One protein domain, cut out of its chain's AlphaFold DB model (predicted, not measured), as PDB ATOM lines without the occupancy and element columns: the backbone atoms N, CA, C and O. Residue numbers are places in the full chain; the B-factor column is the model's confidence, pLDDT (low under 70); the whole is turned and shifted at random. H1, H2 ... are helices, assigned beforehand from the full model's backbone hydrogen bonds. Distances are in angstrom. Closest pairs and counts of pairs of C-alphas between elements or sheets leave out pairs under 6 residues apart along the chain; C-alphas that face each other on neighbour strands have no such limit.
ATOM      1  N   SER A 219      26.575 -78.174  31.069       93.94
ATOM      2  CA  SER A 219      27.210 -77.033  31.735       93.94
ATOM      3  C   SER A 219      26.242 -75.862  31.953       93.94
ATOM      4  O   SER A 219      26.458 -75.062  32.853       93.94
ATOM      5  N   THR A 220      25.184 -75.732  31.143       92.81
ATOM      6  CA  THR A 220      24.151 -74.702  31.335       92.81
ATOM      7  C   THR A 220      23.367 -74.932  32.615       92.81
ATOM      8  O   THR A 220      23.371 -74.046  33.462       92.81
ATOM      9  N   LYS A 221      22.806 -76.131  32.798       93.00
ATOM     10  CA  LYS A 221      22.050 -76.463  34.008       93.00
ATOM     11  C   LYS A 221      22.930 -76.404  35.260       93.00
ATOM     12  O   LYS A 221      22.502 -75.887  36.278       93.00
ATOM     13  N   ILE A 222      24.199 -76.808  35.160       93.75
ATOM     14  CA  ILE A 222      25.162 -76.661  36.267       93.75
ATOM     15  C   ILE A 222      25.371 -75.187  36.652       93.75
ATOM     16  O   ILE A 222      25.338 -74.849  37.831       93.75
ATOM     17  N   ARG A 223      25.559 -74.290  35.673       92.94
ATOM     18  CA  ARG A 223      25.694 -72.850  35.956       92.94
ATOM     19  C   ARG A 223      24.417 -72.243  36.536       92.94
ATOM     20  O   ARG A 223      24.504 -71.282  37.288       92.94
ATOM     21  N   GLU A 224      23.249 -72.756  36.164       90.88
ATOM     22  CA  GLU A 224      21.977 -72.351  36.771       90.88
ATOM     23  C   GLU A 224      21.897 -72.812  38.227       90.88
ATOM     24  O   GLU A 224      21.548 -72.008  39.085       90.88
ATOM     25  N   SER A 225      22.334 -74.041  38.519       90.19
ATOM     26  CA  SER A 225      22.397 -74.587  39.880       90.19
ATOM     27  C   SER A 225      23.311 -73.797  40.822       90.19
ATOM     28  O   SER A 225      23.070 -73.768  42.026       90.19
ATOM     29  N   PHE A 226      24.331 -73.108  40.297       86.88
ATOM     30  CA  PHE A 226      25.181 -72.219  41.098       86.88
ATOM     31  C   PHE A 226      24.490 -70.941  41.566       86.88
ATOM     32  O   PHE A 226      25.060 -70.252  42.400       86.88
ATOM     33  N   LYS A 227      23.323 -70.578  41.027       84.50
ATOM     34  CA  LYS A 227      22.628 -69.351  41.434       84.50
ATOM     35  C   LYS A 227      21.877 -69.573  42.743       84.50
ATOM     36  O   LYS A 227      22.073 -68.850  43.702       84.50
ATOM     37  N   THR A 228      21.056 -70.612  42.809       79.94
ATOM     38  CA  THR A 228      20.193 -70.866  43.970       79.94
ATOM     39  C   THR A 228      20.879 -71.693  45.053       79.94
ATOM     40  O   THR A 228      20.596 -71.489  46.229       79.94
ATOM     41  N   ALA A 229      21.779 -72.614  44.675       74.12
ATOM     42  CA  ALA A 229      22.540 -73.483  45.584       74.12
ATOM     43  C   ALA A 229      21.702 -74.146  46.705       74.12
ATOM     44  O   ALA A 229      22.198 -74.381  47.811       74.12
ATOM     45  N   GLY A 230      20.435 -74.459  46.416       83.75
ATOM     46  CA  GLY A 230      19.540 -75.169  47.318       83.75
ATOM     47  C   GLY A 230      19.850 -76.670  47.399       83.75
ATOM     48  O   GLY A 230      20.757 -77.170  46.724       83.75
ATOM     49  N   PRO A 231      19.112 -77.425  48.234       86.38
ATOM     50  CA  PRO A 231      19.314 -78.867  48.384       86.38
ATOM     51  C   PRO A 231      19.164 -79.651  47.070       86.38
ATOM     52  O   PRO A 231      19.975 -80.536  46.802       86.38
ATOM     53  N   GLU A 232      18.180 -79.302  46.235       89.00
ATOM     54  CA  GLU A 232      17.947 -79.954  44.937       89.00
ATOM     55  C   GLU A 232      19.071 -79.645  43.938       89.00
ATOM     56  O   GLU A 232      19.543 -80.524  43.214       89.00
ATOM     57  N   GLU A 233      19.556 -78.402  43.911       89.50
ATOM     58  CA  GLU A 233      20.698 -78.021  43.085       89.50
ATOM     59  C   GLU A 233      21.982 -78.701  43.534       89.50
ATOM     60  O   GLU A 233      22.762 -79.145  42.692       89.50
ATOM     61  N   HIS A 234      22.197 -78.820  44.843       89.56
ATOM     62  CA  HIS A 234      23.326 -79.557  45.392       89.56
ATOM     63  C   HIS A 234      23.275 -81.033  44.977       89.56
ATOM     64  O   HIS A 234      24.280 -81.569  44.514       89.56
ATOM     65  N   GLU A 235      22.112 -81.683  45.074       92.12
ATOM     66  CA  GLU A 235      21.924 -83.061  44.608       92.12
ATOM     67  C   GLU A 235      22.229 -83.196  43.108       92.12
ATOM     68  O   GLU A 235      23.018 -84.056  42.701       92.12
ATOM     69  N   TYR A 236      21.696 -82.287  42.282       93.19
ATOM     70  CA  TYR A 236      21.999 -82.255  40.853       93.19
ATOM     71  C   TYR A 236      23.501 -82.088  40.581       93.19
ATOM     72  O   TYR A 236      24.047 -82.773  39.713       93.19
ATOM     73  N   LEU A 237      24.185 -81.209  41.317       93.31
ATOM     74  CA  LEU A 237      25.625 -80.996  41.188       93.31
ATOM     75  C   LEU A 237      26.407 -82.256  41.572       93.31
ATOM     76  O   LEU A 237      27.233 -82.707  40.780       93.31
ATOM     77  N   CYS A 238      26.105 -82.897  42.701       93.69
ATOM     78  CA  CYS A 238      26.739 -84.164  43.081       93.69
ATOM     79  C   CYS A 238      26.547 -85.243  42.001       93.69
ATOM     80  O   CYS A 238      27.469 -86.000  41.671       93.69
ATOM     81  N   HIS A 239      25.369 -85.290  41.379       93.69
ATOM     82  CA  HIS A 239      25.100 -86.221  40.287       93.69
ATOM     83  C   HIS A 239      25.897 -85.868  39.025       93.69
ATOM     84  O   HIS A 239      26.564 -86.747  38.469       93.69
ATOM     85  N   ALA A 240      25.906 -84.599  38.611       95.00
ATOM     86  CA  ALA A 240      26.507 -84.146  37.359       95.00
ATOM     87  C   ALA A 240      28.040 -84.029  37.399       95.00
ATOM     88  O   ALA A 240      28.696 -84.316  36.391       95.00
ATOM     89  N   ILE A 241      28.607 -83.621  38.539       94.88
ATOM     90  CA  ILE A 241      30.033 -83.309  38.718       94.88
ATOM     91  C   ILE A 241      30.695 -84.033  39.901       94.88
ATOM     92  O   ILE A 241      31.813 -83.697  40.236       94.88
ATOM     93  N   CYS A 242      30.072 -85.054  40.495       94.06
ATOM     94  CA  CYS A 242      30.551 -85.714  41.723       94.06
ATOM     95  C   CYS A 242      30.525 -84.806  42.963       94.06
ATOM     96  O   CYS A 242      30.506 -83.579  42.871       94.06
ATOM     97  N   GLU A 243      30.460 -85.431  44.137       93.88
ATOM     98  CA  GLU A 243      30.305 -84.728  45.411       93.88
ATOM     99  C   GLU A 243      31.512 -83.836  45.702       93.88
ATOM    100  O   GLU A 243      31.354 -82.662  46.016       93.88
ATOM    101  N   GLU A 244      32.729 -84.334  45.477       94.31
ATOM    102  CA  GLU A 244      33.931 -83.568  45.794       94.31
ATOM    103  C   GLU A 244      34.097 -82.336  44.905       94.31
ATOM    104  O   GLU A 244      34.584 -81.312  45.380       94.31
ATOM    105  N   ALA A 245      33.687 -82.387  43.631       94.94
ATOM    106  CA  ALA A 245      33.722 -81.199  42.781       94.94
ATOM    107  C   ALA A 245      32.574 -80.232  43.109       94.94
ATOM    108  O   ALA A 245      32.760 -79.019  43.003       94.94
ATOM    109  N   ALA A 246      31.409 -80.741  43.523       94.00
ATOM    110  CA  ALA A 246      30.310 -79.911  44.007       94.00
ATOM    111  C   ALA A 246      30.722 -79.143  45.272       94.00
ATOM    112  O   ALA A 246      30.624 -77.915  45.295       94.00
ATOM    113  N   ASP A 247      31.289 -79.826  46.267       91.81
ATOM    114  CA  ASP A 247      31.824 -79.198  47.477       91.81
ATOM    115  C   ASP A 247      32.989 -78.253  47.167       91.81
ATOM    116  O   ASP A 247      33.056 -77.162  47.730       91.81
ATOM    117  N   PHE A 248      33.873 -78.605  46.229       93.81
ATOM    118  CA  PHE A 248      34.959 -77.720  45.801       93.81
ATOM    119  C   PHE A 248      34.439 -76.369  45.291       93.81
ATOM    120  O   PHE A 248      35.061 -75.337  45.535       93.81
ATOM    121  N   ILE A 249      33.312 -76.363  44.573       91.69
ATOM    122  CA  ILE A 249      32.724 -75.139  44.016       91.69
ATOM    123  C   ILE A 249      31.880 -74.398  45.056       91.69
ATOM    124  O   ILE A 249      31.995 -73.179  45.174       91.69
ATOM    125  N   LEU A 250      31.024 -75.112  45.789       89.69
ATOM    126  CA  LEU A 250      30.035 -74.513  46.687       89.69
ATOM    127  C   LEU A 250      30.605 -74.170  48.067       89.69
ATOM    128  O   LEU A 250      30.144 -73.234  48.718       89.69
ATOM    129  N   ARG A 251      31.588 -74.938  48.537       89.56
ATOM    130  CA  ARG A 251      32.163 -74.848  49.885       89.56
ATOM    131  C   ARG A 251      33.697 -74.920  49.832       89.56
ATOM    132  O   ARG A 251      34.295 -75.757  50.514       89.56
ATOM    133  N   PRO A 252      34.364 -74.048  49.050       93.50
ATOM    134  CA  PRO A 252      35.814 -74.087  48.927       93.50
ATOM    135  C   PRO A 252      36.496 -73.805  50.267       93.50
ATOM    136  O   PRO A 252      36.119 -72.890  51.007       93.50
ATOM    137  N   SER A 253      37.578 -74.530  50.543       94.69
ATOM    138  CA  SER A 253      38.487 -74.203  51.639       94.69
ATOM    139  C   SER A 253      39.162 -72.844  51.411       94.69
ATOM    140  O   SER A 253      39.231 -72.336  50.288       94.69
ATOM    141  N   ALA A 254      39.729 -72.252  52.467       95.94
ATOM    142  CA  ALA A 254      40.474 -70.997  52.346       95.94
ATOM    143  C   ALA A 254      41.652 -71.099  51.352       95.94
ATOM    144  O   ALA A 254      41.912 -70.156  50.605       95.94
ATOM    145  N   GLU A 255      42.327 -72.254  51.303       95.88
ATOM    146  CA  GLU A 255      43.414 -72.514  50.352       95.88
ATOM    147  C   GLU A 255      42.894 -72.579  48.906       95.88
ATOM    148  O   GLU A 255      43.458 -71.939  48.019       95.88
ATOM    149  N   GLN A 256      41.788 -73.294  48.661       95.19
ATOM    150  CA  GLN A 256      41.173 -73.408  47.330       95.19
ATOM    151  C   GLN A 256      40.676 -72.050  46.831       95.19
ATOM    152  O   GLN A 256      40.940 -71.656  45.694       95.19
ATOM    153  N   ARG A 257      40.028 -71.296  47.719       95.31
ATOM    154  CA  ARG A 257      39.575 -69.931  47.464       95.31
ATOM    155  C   ARG A 257      40.723 -69.001  47.090       95.31
ATOM    156  O   ARG A 257      40.572 -68.187  46.186       95.31
ATOM    157  N   ALA A 258      41.864 -69.118  47.765       95.81
ATOM    158  CA  ALA A 258      43.049 -68.338  47.432       95.81
ATOM    159  C   ALA A 258      43.635 -68.736  46.065       95.81
ATOM    160  O   ALA A 258      44.033 -67.856  45.304       95.81
ATOM    161  N   ALA A 259      43.647 -70.032  45.738       95.44
ATOM    162  CA  ALA A 259      44.182 -70.548  44.479       95.44
ATOM    163  C   ALA A 259      43.370 -70.107  43.244       95.44
ATOM    164  O   ALA A 259      43.961 -69.786  42.217       95.44
ATOM    165  N   TYR A 260      42.039 -70.031  43.355       96.75
ATOM    166  CA  TYR A 260      41.133 -69.647  42.259       96.75
ATOM    167  C   TYR A 260      40.341 -68.375  42.587       96.75
ATOM    168  O   TYR A 260      39.133 -68.285  42.364       96.75
ATOM    169  N   LYS A 261      41.027 -67.377  43.157       96.62
ATOM    170  CA  LYS A 261      40.415 -66.168  43.730       96.62
ATOM    171  C   LYS A 261      39.419 -65.473  42.801       96.62
ATOM    172  O   LYS A 261      38.312 -65.152  43.225       96.62
ATOM    173  N   GLU A 262      39.802 -65.234  41.548       96.38
ATOM    174  CA  GLU A 262      38.939 -64.523  40.598       96.38
ATOM    175  C   GLU A 262      37.742 -65.369  40.147       96.38
ATOM    176  O   GLU A 262      36.672 -64.819  39.901       96.38
ATOM    177  N   ASP A 263      37.880 -66.694  40.084       96.50
ATOM    178  CA  ASP A 263      36.758 -67.579  39.767       96.50
ATOM    179  C   ASP A 263      35.733 -67.613  40.899       96.50
ATOM    180  O   ASP A 263      34.542 -67.421  40.657       96.50
ATOM    181  N   PHE A 264      36.190 -67.787  42.142       95.44
ATOM    182  CA  PHE A 264      35.294 -67.801  43.297       95.44
ATOM    183  C   PHE A 264      34.612 -66.455  43.511       95.44
ATOM    184  O   PHE A 264      33.419 -66.425  43.793       95.44
ATOM    185  N   LYS A 265      35.306 -65.341  43.258       94.19
ATOM    186  CA  LYS A 265      34.678 -64.016  43.260       94.19
ATOM    187  C   LYS A 265      33.512 -63.934  42.266       94.19
ATOM    188  O   LYS A 265      32.469 -63.382  42.606       94.19
ATOM    189  N   LYS A 266      33.663 -64.475  41.049       92.19
ATOM    190  CA  LYS A 266      32.579 -64.500  40.049       92.19
ATOM    191  C   LYS A 266      31.429 -65.419  40.472       92.19
ATOM    192  O   LYS A 266      30.275 -65.055  40.278       92.19
ATOM    193  N   LEU A 267      31.735 -66.592  41.028       90.62
ATOM    194  CA  LEU A 267      30.731 -67.541  41.528       90.62
ATOM    195  C   LEU A 267      29.887 -66.919  42.651       90.62
ATOM    196  O   LEU A 267      28.663 -66.965  42.604       90.62
ATOM    197  N   GLU A 268      30.526 -66.248  43.607       89.69
ATOM    198  CA  GLU A 268      29.842 -65.571  44.718       89.69
ATOM    199  C   GLU A 268      28.977 -64.401  44.261       89.69
ATOM    200  O   GLU A 268      27.877 -64.205  44.770       89.69
ATOM    201  N   GLN A 269      29.437 -63.645  43.262       86.75
ATOM    202  CA  GLN A 269      28.625 -62.594  42.651       86.75
ATOM    203  C   GLN A 269      27.349 -63.146  42.002       86.75
ATOM    204  O   GLN A 269      26.341 -62.446  41.988       86.75
ATOM    205  N   GLN A 270      27.371 -64.378  41.479       79.25
ATOM    206  CA  GLN A 270      26.169 -65.011  40.933       79.25
ATOM    207  C   GLN A 270      25.194 -65.469  42.015       79.25
ATOM    208  O   GLN A 270      24.000 -65.278  41.821       79.25
ATOM    209  N   LEU A 271      25.697 -66.007  43.130       72.69
ATOM    210  CA  LEU A 271      24.883 -66.413  44.282       72.69
ATOM    211  C   LEU A 271      24.144 -65.216  44.903       72.69
ATOM    212  O   LEU A 271      22.939 -65.266  45.123       72.69
ATOM    213  N   ILE A 272      24.848 -64.099  45.119       66.88
ATOM    214  CA  ILE A 272      24.257 -62.891  45.720       66.88
ATOM    215  C   ILE A 272      23.182 -62.278  44.809       66.88
ATOM    216  O   ILE A 272      22.185 -61.753  45.292       66.88
ATOM    217  N   ALA A 273      23.374 -62.330  43.487       61.44
ATOM    218  CA  ALA A 273      22.437 -61.753  42.525       61.44
ATOM    219  C   ALA A 273      21.093 -62.499  42.431       61.44
ATOM    220  O   ALA A 273      20.161 -61.964  41.841       61.44
ATOM    221  N   SER A 274      20.992 -63.720  42.958       58.16
ATOM    222  CA  SER A 274      19.744 -64.498  43.025       58.16
ATOM    223  C   SER A 274      18.983 -64.349  44.339       58.16
ATOM    224  O   SER A 274      17.804 -64.692  44.372       58.16
ATOM    225  N   ASP A 275      19.626 -63.827  45.386       55.12
ATOM    226  CA  ASP A 275      18.995 -63.518  46.679       55.12
ATOM    227  C   ASP A 275      18.377 -62.102  46.721       55.12
ATOM    228  O   ASP A 275      17.767 -61.720  47.725       55.12
ATOM    229  N   ALA A 276      18.550 -61.312  45.651       47.66
ATOM    230  CA  ALA A 276      18.077 -59.932  45.492       47.66
ATOM    231  C   ALA A 276      16.919 -59.832  44.488       47.66
ATOM    232  O   ALA A 276      15.997 -59.024  44.752       47.66
TER     233      ALA A 276
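Overview. This is residues 219 to 276 of the 276 residues of the protein "Hypothetical protein" of Symbiodinium sp. CCMP2456 (UniProt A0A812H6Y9). Five short helices follow one another round a small ring, which closes where the later part of H5, residues 267 to 272, comes back to touch H1. H1 and H2 fold against each other as a helical hairpin on one side of the ring, H3 crosses H2 steeply, and H4 makes the far corner, where the ring is loosest, as H4 touches no helix. The printed part has 58 residues with five named helices, in the order H1 H2 H3 H4 H5, and no named strand; its class is all helix. It is compact, with a radius of gyration of the C-alphas of 11.0 A, and its outline is rounded, spanning 28 by 27 by 18 A.

Arrangement. The longest helix by residues is H5, residues 261 to 272. With residues 267 to 272 alone it touches H1, residues 219 to 228; the closest C-alphas are those of Lys 227 and Leu 271, 4.7 A apart. H1 and H5 stand at a steep tilt of 63 degrees and run the same way. H1 also touches H2, residues 231 to 241, with the C-alphas of Ser 225 and Glu 233 closest at 5.0 A. H1 and H2 form a helical hairpin, at a shallow tilt of 28 degrees and opposite ways. H2 touches H3, residues 243 to 250, at a steep tilt of 61 degrees, opposite ways; the closest C-alphas, of Leu 237 and Ala 246, are 5.6 A apart. The packing of the helices is mostly crossed, but only just: of the 3 pairs of helices that touch, 1 is at a shallow tilt. H4, residues 254 to 259, is near H5, close but not clearly touching, with the C-alphas of Arg 257 and Phe 264 closest at 6.3 A. H3 and H5 are close but not clearly touching and about perpendicular, at 80 degrees; their closest C-alphas, of Ile 249 and Phe 264, are 7.8 A apart. H4 is apart from H1 and H2, and H2 is apart from H5. Every O i to N i+4 pair is within hydrogen-bond range in H2, H3, H4 and H5, and 4 of 6 are in H1.

Along the chain. H5 is 16.6 A from first to last C-alpha and ends at C-alpha 272, (24.257, -62.891, 45.720). H1 is 15.4 A long and begins at C-alpha 219, (27.210, -77.033, 31.735). H2 is 15.1 A long, H3 10.3 A and H4 8.7 A; H4 begins at C-alpha 254, (40.474, -70.997, 52.346).

Size, cuts and confidence. The two C-alphas farthest apart are those of Cys 242 and Ala 276, 28.9 A. The printed part has no cut and ends at residue 276, the chain's last. The four links between helices are tight. Mean pLDDT of the printed part is 88.5; residues 272 to 276 are under 70.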